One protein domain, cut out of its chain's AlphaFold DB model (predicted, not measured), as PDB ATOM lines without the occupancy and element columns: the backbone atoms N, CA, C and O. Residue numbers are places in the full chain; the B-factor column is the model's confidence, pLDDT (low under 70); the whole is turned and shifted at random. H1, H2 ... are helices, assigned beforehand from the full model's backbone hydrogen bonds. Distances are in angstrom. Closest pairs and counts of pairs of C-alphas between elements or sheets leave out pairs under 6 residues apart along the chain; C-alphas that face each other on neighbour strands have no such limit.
ATOM      1  N   LYS A   7     -16.045 -33.025  38.995       85.00
ATOM      2  CA  LYS A   7     -15.004 -32.206  38.371       85.00
ATOM      3  C   LYS A   7     -13.659 -32.932  38.321       85.00
ATOM      4  O   LYS A   7     -13.083 -33.052  37.248       85.00
ATOM      5  N   ASP A   8     -13.202 -33.487  39.445       86.25
ATOM      6  CA  ASP A   8     -11.903 -34.177  39.505       86.25
ATOM      7  C   ASP A   8     -11.883 -35.439  38.630       86.25
ATOM      8  O   ASP A   8     -10.852 -35.810  38.067       86.25
ATOM      9  N   LEU A   9     -13.025 -36.127  38.518       83.94
ATOM     10  CA  LEU A   9     -13.167 -37.260  37.610       83.94
ATOM     11  C   LEU A   9     -13.109 -36.809  36.143       83.94
ATOM     12  O   LEU A   9     -12.462 -37.477  35.337       83.94
ATOM     13  N   GLY A  10     -13.755 -35.689  35.818       84.56
ATOM     14  CA  GLY A  10     -13.720 -35.087  34.487       84.56
ATOM     15  C   GLY A  10     -12.326 -34.681  34.062       84.56
ATOM     16  O   GLY A  10     -11.843 -35.163  33.040       84.56
ATOM     17  N   ASP A  11     -11.644 -33.905  34.901       86.50
ATOM     18  CA  ASP A  11     -10.279 -33.453  34.644       86.50
ATOM     19  C   ASP A  11      -9.345 -34.650  34.402       86.50
ATOM     20  O   ASP A  11      -8.500 -34.614  33.513       86.50
ATOM     21  N   ARG A  12      -9.512 -35.763  35.132       82.19
ATOM     22  CA  ARG A  12      -8.719 -36.983  34.900       82.19
ATOM     23  C   ARG A  12      -9.035 -37.663  33.575       82.19
ATOM     24  O   ARG A  12      -8.111 -38.011  32.850       82.19
ATOM     25  N   LEU A  13     -10.312 -37.875  33.266       86.75
ATOM     26  CA  LEU A  13     -10.709 -38.557  32.031       86.75
ATOM     27  C   LEU A  13     -10.300 -37.761  30.782       86.75
ATOM     28  O   LEU A  13      -9.919 -38.364  29.777       86.75
ATOM     29  N   VAL A  14     -10.335 -36.428  30.862       87.31
ATOM     30  CA  VAL A  14      -9.872 -35.535  29.795       87.31
ATOM     31  C   VAL A  14      -8.347 -35.511  29.704       87.31
ATOM     32  O   VAL A  14      -7.803 -35.696  28.617       87.31
ATOM     33  N   ASN A  15      -7.635 -35.356  30.827       85.88
ATOM     34  CA  ASN A  15      -6.166 -35.341  30.835       85.88
ATOM     35  C   ASN A  15      -5.561 -36.673  30.362       85.88
ATOM     36  O   ASN A  15      -4.576 -36.677  29.627       85.88
ATOM     37  N   ASP A  16      -6.184 -37.801  30.711       84.81
ATOM     38  CA  ASP A  16      -5.796 -39.130  30.222       84.81
ATOM     39  C   ASP A  16      -6.175 -39.346  28.736       84.81
ATOM     40  O   ASP A  16      -5.929 -40.419  28.183       84.81
ATOM     41  N   SER A  17      -6.771 -38.345  28.070       84.69
ATOM     42  CA  SER A  17      -7.241 -38.392  26.676       84.69
ATOM     43  C   SER A  17      -8.237 -39.529  26.397       84.69
ATOM     44  O   SER A  17      -8.336 -40.020  25.273       84.69
ATOM     45  N   VAL A  18      -8.980 -39.962  27.422       86.44
ATOM     46  CA  VAL A  18     -10.009 -41.011  27.299       86.44
ATOM     47  C   VAL A  18     -11.267 -40.448  26.640       86.44
ATOM     48  O   VAL A  18     -11.931 -41.140  25.867       86.44
ATOM     49  N   VAL A  19     -11.584 -39.192  26.953       90.12
ATOM     50  CA  VAL A  19     -12.711 -38.425  26.414       90.12
ATOM     51  C   VAL A  19     -12.292 -36.974  26.206       90.12
ATOM     52  O   VAL A  19     -11.387 -36.476  26.867       90.12
ATOM     53  N   THR A  20     -12.963 -36.274  25.301       90.75
ATOM     54  CA  THR A  20     -12.872 -34.811  25.171       90.75
ATOM     55  C   THR A  20     -13.768 -34.095  26.192       90.75
ATOM     56  O   THR A  20     -14.686 -34.701  26.742       90.75
ATOM     57  N   ASP A  21     -13.582 -32.784  26.394       88.38
ATOM     58  CA  ASP A  21     -14.444 -31.976  27.283       88.38
ATOM     59  C   ASP A  21     -15.937 -32.103  26.936       88.38
ATOM     60  O   ASP A  21     -16.784 -32.308  27.804       88.38
ATOM     61  N   LYS A  22     -16.262 -32.059  25.636       87.88
ATOM     62  CA  LYS A  22     -17.639 -32.205  25.130       87.88
ATOM     63  C   LYS A  22     -18.208 -33.600  25.389       87.88
ATOM     64  O   LYS A  22     -19.402 -33.759  25.646       87.88
ATOM     65  N   GLU A  23     -17.363 -34.623  25.303       90.00
ATOM     66  CA  GLU A  23     -17.731 -36.007  25.606       90.00
ATOM     67  C   GLU A  23     -17.910 -36.232  27.110       90.00
ATOM     68  O   GLU A  23     -18.773 -37.008  27.518       90.00
ATOM     69  N   PHE A  24     -17.154 -35.519  27.946       90.31
ATOM     70  CA  PHE A  24     -17.352 -35.541  29.388       90.31
ATOM     71  C   PHE A  24     -18.654 -34.838  29.799       90.31
ATOM     72  O   PHE A  24     -19.436 -35.395  30.570       90.31
ATOM     73  N   GLU A  25     -18.952 -33.669  29.227       87.88
ATOM     74  CA  GLU A  25     -20.229 -32.970  29.432       87.88
ATOM     75  C   GLU A  25     -21.421 -33.853  29.026       87.88
ATOM     76  O   GLU A  25     -22.392 -34.013  29.767       87.88
ATOM     77  N   THR A  26     -21.293 -34.526  27.885       86.44
ATOM     78  CA  THR A  26     -22.213 -35.561  27.405       86.44
ATOM     79  C   THR A  26     -22.447 -36.669  28.440       86.44
ATOM     80  O   THR A  26     -23.593 -37.026  28.727       86.44
ATOM     81  N   LEU A  27     -21.378 -37.217  29.026       87.44
ATOM     82  CA  LEU A  27     -21.472 -38.261  30.047       87.44
ATOM     83  C   LEU A  27     -22.126 -37.743  31.336       87.44
ATOM     84  O   LEU A  27     -22.920 -38.469  31.938       87.44
ATOM     85  N   SER A  28     -21.869 -36.490  31.724       87.44
ATOM     86  CA  SER A  28     -22.557 -35.826  32.843       87.44
ATOM     87  C   SER A  28     -24.066 -35.733  32.595       87.44
ATOM     88  O   SER A  28     -24.864 -36.083  33.469       87.44
ATOM     89  N   LEU A  29     -24.482 -35.338  31.386       84.00
ATOM     90  CA  LEU A  29     -25.898 -35.268  31.007       84.00
ATOM     91  C   LEU A  29     -26.575 -36.644  31.044       84.00
ATOM     92  O   LEU A  29     -27.694 -36.760  31.545       84.00
ATOM     93  N   ILE A  30     -25.895 -37.693  30.568       83.44
ATOM     94  CA  ILE A  30     -26.389 -39.078  30.642       83.44
ATOM     95  C   ILE A  30     -26.520 -39.523  32.103       83.44
ATOM     96  O   ILE A  30     -27.560 -40.051  32.497       83.44
ATOM     97  N   SER A  31     -25.501 -39.263  32.927       84.94
ATOM     98  CA  SER A  31     -25.515 -39.595  34.355       84.94
ATOM     99  C   SER A  31     -26.689 -38.924  35.072       84.94
ATOM    100  O   SER A  31     -27.429 -39.579  35.809       84.94
ATOM    101  N   LYS A  32     -26.920 -37.631  34.810       83.50
ATOM    102  CA  LYS A  32     -28.067 -36.884  35.342       83.50
ATOM    103  C   LYS A  32     -29.389 -37.480  34.874       83.50
ATOM    104  O   LYS A  32     -30.256 -37.716  35.705       83.50
ATOM    105  N   ALA A  33     -29.523 -37.795  33.584       77.81
ATOM    106  CA  ALA A  33     -30.732 -38.403  33.031       77.81
ATOM    107  C   ALA A  33     -31.061 -39.762  33.674       77.81
ATOM    108  O   ALA A  33     -32.235 -40.064  33.881       77.81
ATOM    109  N   PHE A  34     -30.047 -40.558  34.025       79.81
ATOM    110  CA  PHE A  34     -30.228 -41.819  34.749       79.81
ATOM    111  C   PHE A  34     -30.465 -41.634  36.246       79.81
ATOM    112  O   PHE A  34     -31.115 -42.478  36.852       79.81
ATOM    113  N   SER A  35     -29.966 -40.551  36.838       76.00
ATOM    114  CA  SER A  35     -30.080 -40.284  38.275       76.00
ATOM    115  C   SER A  35     -31.307 -39.453  38.650       76.00
ATOM    116  O   SER A  35     -31.494 -39.186  39.833       76.00
ATOM    117  N   MET A  36     -32.128 -39.009  37.687       69.44
ATOM    118  CA  MET A  36     -33.353 -38.263  37.983       69.44
ATOM    119  C   MET A  36     -34.320 -39.151  38.773       69.44
ATOM    120  O   MET A  36     -35.052 -39.957  38.209       69.44
ATOM    121  N   THR A  37     -34.307 -38.997  40.095       57.28
ATOM    122  CA  THR A  37     -35.118 -39.754  41.057       57.28
ATOM    123  C   THR A  37     -36.472 -39.099  41.351       57.28
ATOM    124  O   THR A  37     -37.184 -39.543  42.247       57.28
ATOM    125  N   GLY A  38     -36.872 -38.069  40.596       58.03
ATOM    126  CA  GLY A  38     -38.146 -37.376  40.790       58.03
ATOM    127  C   GLY A  38     -38.789 -36.930  39.480       58.03
ATOM    128  O   GLY A  38     -38.134 -36.331  38.633       58.03
ATOM    129  N   GLY A  39     -40.085 -37.212  39.324       68.50
ATOM    130  CA  GLY A  39     -40.934 -36.659  38.261       68.50
ATOM    131  C   GLY A  39     -40.900 -37.374  36.906       68.50
ATOM    132  O   GLY A  39     -41.717 -37.050  36.048       68.50
ATOM    133  N   VAL A  40     -40.016 -38.355  36.706       66.00
ATOM    134  CA  VAL A  40     -39.960 -39.161  35.475       66.00
ATOM    135  C   VAL A  40     -40.582 -40.529  35.736       66.00
ATOM    136  O   VAL A  40     -40.327 -41.144  36.770       66.00
ATOM    137  N   ASN A  41     -41.416 -41.004  34.810       80.75
ATOM    138  CA  ASN A  41     -41.992 -42.345  34.874       80.75
ATOM    139  C   ASN A  41     -40.862 -43.393  34.838       80.75
ATOM    140  O   ASN A  41     -40.000 -43.335  33.958       80.75
ATOM    141  N   GLU A  42     -40.873 -44.361  35.760       81.44
ATOM    142  CA  GLU A  42     -39.877 -45.442  35.829       81.44
ATOM    143  C   GLU A  42     -39.717 -46.161  34.481       81.44
ATOM    144  O   GLU A  42     -38.603 -46.490  34.077       81.44
ATOM    145  N   GLU A  43     -40.813 -46.354  33.738       82.62
ATOM    146  CA  GLU A  43     -40.771 -46.982  32.411       82.62
ATOM    147  C   GLU A  43     -39.933 -46.176  31.411       82.62
ATOM    148  O   GLU A  43     -39.193 -46.747  30.609       82.62
ATOM    149  N   GLU A  44     -40.006 -44.849  31.479       81.00
ATOM    150  CA  GLU A  44     -39.251 -43.961  30.603       81.00
ATOM    151  C   GLU A  44     -37.765 -43.951  30.980       81.00
ATOM    152  O   GLU A  44     -36.900 -44.022  30.105       81.00
ATOM    153  N   GLN A  45     -37.453 -43.950  32.279       80.12
ATOM    154  CA  GLN A  45     -36.080 -44.066  32.771       80.12
ATOM    155  C   GLN A  45     -35.445 -45.399  32.343       80.12
ATOM    156  O   GLN A  45     -34.330 -45.419  31.817       80.12
ATOM    157  N   VAL A  46     -36.173 -46.510  32.495       83.06
ATOM    158  CA  VAL A  46     -35.731 -47.841  32.057       83.06
ATOM    159  C   VAL A  46     -35.568 -47.896  30.539       83.06
ATOM    160  O   VAL A  46     -34.577 -48.445  30.061       83.06
ATOM    161  N   SER A  47     -36.482 -47.290  29.772       82.56
ATOM    162  CA  SER A  47     -36.372 -47.211  28.311       82.56
ATOM    163  C   SER A  47     -35.119 -46.450  27.871       82.56
ATOM    164  O   SER A  47     -34.408 -46.910  26.980       82.56
ATOM    165  N   ARG A  48     -34.791 -45.328  28.525       79.56
ATOM    166  CA  ARG A  48     -33.576 -44.541  28.242       79.56
ATOM    167  C   ARG A  48     -32.300 -45.324  28.549       79.56
ATOM    168  O   ARG A  48     -31.383 -45.349  27.731       79.56
ATOM    169  N   ILE A  49     -32.244 -45.996  29.702       83.88
ATOM    170  CA  ILE A  49     -31.113 -46.869  30.064       83.88
ATOM    171  C   ILE A  49     -30.966 -47.986  29.027       83.88
ATOM    172  O   ILE A  49     -29.866 -48.260  28.546       83.88
ATOM    173  N   HIS A  50     -32.081 -48.601  28.637       83.88
ATOM    174  CA  HIS A  50     -32.095 -49.666  27.648       83.88
ATOM    175  C   HIS A  50     -31.602 -49.190  26.271       83.88
ATOM    176  O   HIS A  50     -30.788 -49.868  25.648       83.88
ATOM    177  N   ALA A  51     -32.038 -48.018  25.806       84.19
ATOM    178  CA  ALA A  51     -31.596 -47.432  24.540       84.19
ATOM    179  C   ALA A  51     -30.067 -47.269  24.477       84.19
ATOM    180  O   ALA A  51     -29.434 -47.637  23.483       84.19
ATOM    181  N   VAL A  52     -29.462 -46.798  25.573       85.56
ATOM    182  CA  VAL A  52     -28.003 -46.677  25.701       85.56
ATOM    183  C   VAL A  52     -27.334 -48.051  25.730       85.56
ATOM    184  O   VAL A  52     -26.413 -48.293  24.958       85.56
ATOM    185  N   LEU A  53     -27.807 -49.002  26.541       85.25
ATOM    186  CA  LEU A  53     -27.207 -50.345  26.606       85.25
ATOM    187  C   LEU A  53     -27.269 -51.092  25.266       85.25
ATOM    188  O   LEU A  53     -26.328 -51.798  24.892       85.25
ATOM    189  N   CYS A  54     -28.348 -50.907  24.512       85.88
ATOM    190  CA  CYS A  54     -28.544 -51.549  23.217       85.88
ATOM    191  C   CYS A  54     -27.907 -50.783  22.058       85.88
ATOM    192  O   CYS A  54     -27.813 -51.326  20.962       85.88
ATOM    193  N   GLY A  55     -27.408 -49.568  22.299       82.44
ATOM    194  CA  GLY A  55     -26.728 -48.771  21.286       82.44
ATOM    195  C   GLY A  55     -27.641 -48.415  20.116       82.44
ATOM    196  O   GLY A  55     -27.217 -48.499  18.964       82.44
ATOM    197  N   THR A  56     -28.901 -48.068  20.387       79.25
ATOM    198  CA  THR A  56     -29.858 -47.716  19.331       79.25
ATOM    199  C   THR A  56     -29.383 -46.468  18.579       79.25
ATOM    200  O   THR A  56     -28.907 -45.495  19.173       79.25
ATOM    201  N   LYS A  57     -29.456 -46.505  17.243       73.94
ATOM    202  CA  LYS A  57     -29.063 -45.377  16.379       73.94
ATOM    203  C   LYS A  57     -30.197 -44.372  16.180       73.94
ATOM    204  O   LYS A  57     -29.919 -43.211  15.907       73.94
ATOM    205  N   ASP A  58     -31.438 -44.822  16.357       69.69
ATOM    206  CA  ASP A  58     -32.638 -44.051  16.019       69.69
ATOM    207  C   ASP A  58     -33.165 -43.210  17.187       69.69
ATOM    208  O   ASP A  58     -33.840 -42.204  16.978       69.69
ATOM    209  N   GLU A  59     -32.850 -43.593  18.426       68.50
ATOM    210  CA  GLU A  59     -33.308 -42.860  19.602       68.50
ATOM    211  C   GLU A  59     -32.273 -41.825  20.033       68.50
ATOM    212  O   GLU A  59     -31.167 -42.165  20.468       68.50
ATOM    213  N   ILE A  60     -32.658 -40.554  19.904       64.56
ATOM    214  CA  ILE A  60     -31.877 -39.405  20.350       64.56
ATOM    215  C   ILE A  60     -32.328 -39.041  21.766       64.56
ATOM    216  O   ILE A  60     -33.414 -38.499  21.956       64.56
ATOM    217  N   HIS A  61     -31.477 -39.293  22.756       67.81
ATOM    218  CA  HIS A  61     -31.678 -38.871  24.140       67.81
ATOM    219  C   HIS A  61     -30.659 -37.777  24.471       67.81
ATOM    220  O   HIS A  61     -29.462 -37.949  24.253       67.81
ATOM    221  N   SER A  62     -31.131 -36.621  24.952       66.69
ATOM    222  CA  SER A  62     -30.279 -35.460  25.281       66.69
ATOM    223  C   SER A  62     -29.383 -34.985  24.122       66.69
ATOM    224  O   SER A  62     -28.242 -34.583  24.334       66.69
ATOM    225  N   GLY A  63     -29.891 -35.047  22.885       70.00
ATOM    226  CA  GLY A  63     -29.165 -34.611  21.685       70.00
ATOM    227  C   GLY A  63     -28.186 -35.637  21.108       70.00
ATOM    228  O   GLY A  63     -27.445 -35.306  20.187       70.00
ATOM    229  N   MET A  64     -28.178 -36.878  21.608       75.56
ATOM    230  CA  MET A  64     -27.255 -37.923  21.155       75.56
ATOM    231  C   MET A  64     -27.938 -39.267  20.973       75.56
ATOM    232  O   MET A  64     -28.899 -39.591  21.663       75.56
ATOM    233  N   THR A  65     -27.401 -40.082  20.072       84.69
ATOM    234  CA  THR A  65     -27.893 -41.445  19.867       84.69
ATOM    235  C   THR A  65     -27.461 -42.361  21.011       84.69
ATOM    236  O   THR A  65     -26.353 -42.228  21.547       84.69
ATOM    237  N   GLY A  66     -28.297 -43.347  21.349       82.81
ATOM    238  CA  GLY A  66     -27.935 -44.408  22.296       82.81
ATOM    239  C   GLY A  66     -26.618 -45.104  21.924       82.81
ATOM    240  O   GLY A  66     -25.812 -45.419  22.798       82.81
ATOM    241  N   TYR A  67     -26.344 -45.263  20.623       86.88
ATOM    242  CA  TYR A  67     -25.072 -45.768  20.092       86.88
ATOM    243  C   TYR A  67     -23.854 -44.954  20.550       86.88
ATOM    244  O   TYR A  67     -22.864 -45.521  21.019       86.88
ATOM    245  N   TYR A  68     -23.913 -43.624  20.430       87.44
ATOM    246  CA  TYR A  68     -22.798 -42.758  20.811       87.44
ATOM    247  C   TYR A  68     -22.566 -42.777  22.326       87.44
ATOM    248  O   TYR A  68     -21.432 -42.956  22.772       87.44
ATOM    249  N   ALA A  69     -23.647 -42.721  23.111       87.62
ATOM    250  CA  ALA A  69     -23.595 -42.861  24.565       87.62
ATOM    251  C   ALA A  69     -22.938 -44.188  24.992       87.62
ATOM    252  O   ALA A  69     -22.021 -44.197  25.816       87.62
ATOM    253  N   LYS A  70     -23.334 -45.308  24.371       89.06
ATOM    254  CA  LYS A  70     -22.745 -46.634  24.622       89.06
ATOM    255  C   LYS A  70     -21.249 -46.664  24.341       89.06
ATOM    256  O   LYS A  70     -20.482 -47.216  25.131       89.06
ATOM    257  N   LYS A  71     -20.833 -46.080  23.215       90.56
ATOM    258  CA  LYS A  71     -19.429 -46.018  22.806       90.56
ATOM    259  C   LYS A  71     -18.589 -45.257  23.832       90.56
ATOM    260  O   LYS A  71     -17.560 -45.772  24.259       90.56
ATOM    261  N   LEU A  72     -19.051 -44.089  24.279       89.75
ATOM    262  CA  LEU A  72     -18.352 -43.295  25.294       89.75
ATOM    263  C   LEU A  72     -18.240 -44.031  26.630       89.75
ATOM    264  O   LEU A  72     -17.147 -44.136  27.180       89.75
ATOM    265  N   MET A  73     -19.338 -44.619  27.115       89.19
ATOM    266  CA  MET A  73     -19.309 -45.417  28.345       89.19
ATOM    267  C   MET A  73     -18.349 -46.607  28.221       89.19
ATOM    268  O   MET A  73     -17.608 -46.900  29.155       89.19
ATOM    269  N   THR A  74     -18.308 -47.262  27.058       89.88
ATOM    270  CA  THR A  74     -17.385 -48.378  26.799       89.88
ATOM    271  C   THR A  74     -15.926 -47.918  26.817       89.88
ATOM    272  O   THR A  74     -15.095 -48.580  27.438       89.88
ATOM    273  N   ASN A  75     -15.601 -46.775  26.205       87.94
ATOM    274  CA  ASN A  75     -14.252 -46.194  26.235       87.94
ATOM    275  C   ASN A  75     -13.816 -45.874  27.674       87.94
ATOM    276  O   ASN A  75     -12.722 -46.238  28.096       87.94
ATOM    277  N   VAL A  76     -14.709 -45.272  28.457       89.12
ATOM    278  CA  VAL A  76     -14.464 -44.916  29.860       89.12
ATOM    279  C   VAL A  76     -14.281 -46.163  30.735       89.12
ATOM    280  O   VAL A  76     -13.326 -46.228  31.501       89.12
ATOM    281  N   ILE A  77     -15.120 -47.193  30.591       87.56
ATOM    282  CA  ILE A  77     -15.007 -48.449  31.362       87.56
ATOM    283  C   ILE A  77     -13.764 -49.257  30.964       87.56
ATOM    284  O   ILE A  77     -13.128 -49.883  31.813       87.56
ATOM    285  N   SER A  78     -13.425 -49.273  29.673       85.38
ATOM    286  CA  SER A  78     -12.235 -49.970  29.169       85.38
ATOM    287  C   SER A  78     -10.933 -49.237  29.497       85.38
ATOM    288  O   SER A  78      -9.875 -49.873  29.495       85.38
ATOM    289  N   SER A  79     -11.006 -47.948  29.843       84.56
ATOM    290  CA  SER A  79      -9.856 -47.185  30.315       84.56
ATOM    291  C   SER A  79      -9.269 -47.781  31.598       84.56
ATOM    292  O   SER A  79      -9.953 -48.364  32.446       84.56
TER     293      SER A  79
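Overview. This is residues 7 to 79 of the 392 residues of an uncharacterized protein of Steinernema carpocapsae (UniProt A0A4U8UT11). One long helix, H2, runs through the domain, with H1 folded back at its first end, H3 folded back at its last end, and H4 crossing it at a wide angle. H2, H3 and H4 make a triangle of touching helices, and the turn at residues 38 to 44 sticks out beyond it. The printed part has 73 residues with four named helices, in the order H1, H2, H3, H4, and no named strand; the class is all helix. It is compact, with a radius of gyration of the C-alphas of 12.6 A, and spans 36 by 26 by 20 A.

Arrangement. Begin with H2, residues 21 to 35, the hub, which touches the three other helices. With residues 21 to 24 alone it touches H1, residues 7 to 15; the closest C-alphas are those of Gly 10 and Phe 24, 6.3 A apart. The two form a helical hairpin, opposite ways at a steep tilt of 41 degrees. With residues 33 to 34 alone H2 touches H3, residues 42 to 54, through residues 45 to 49 of H3 alone; the closest C-alphas, of Phe 34 and Gln 45, are 6.6 A apart. This is a second helical hairpin, opposite ways at a steep tilt of 39 degrees. H4, residues 66 to 78, touches H2 with residues 69 to 73 alone, about perpendicular at 77 degrees; the closest C-alphas, of Glu 23 and Leu 72, are 7.3 A apart. Look next at Val 52 and Gly 66, whose C-alphas, 4.1 A apart, are the closest of H3 and H4. These two touch and run the same way at a steep tilt of 69 degrees, only just short of about perpendicular. The helix packing is mostly crossed, with no touching pair at a shallow tilt. H1 and H4 are close but not clearly touching, and H1 and H3 are apart. In H1, H2, H3 and H4 every O i to N i+4 pair is within hydrogen-bond range.

Along the chain. Find C-alpha 21 at (-14.444, -31.976, 27.283); from there H2 runs 20.8 A to C-alpha 35. H1, 12.0 A long, begins at C-alpha 7, at (-15.004, -32.206, 38.371). H3 and H4 are each 18.0 A long; H4 ends at C-alpha 78, at (-12.235, -49.970, 29.169).

Size, cuts and confidence. The C-alphas farthest apart, of Asn 15 and Asn 41, are 36.7 A apart. The printed part has no cut. The link from H3 to H4 is long, and in it residues 60 to 61 pair antiparallel with residues 64 to 65. Residues 38 to 44 stand free, of which 42 to 44 belong to H3. Mean pLDDT of the printed part is 82.1; look for values under 70 at residues 36 to 40 and 58 to 62.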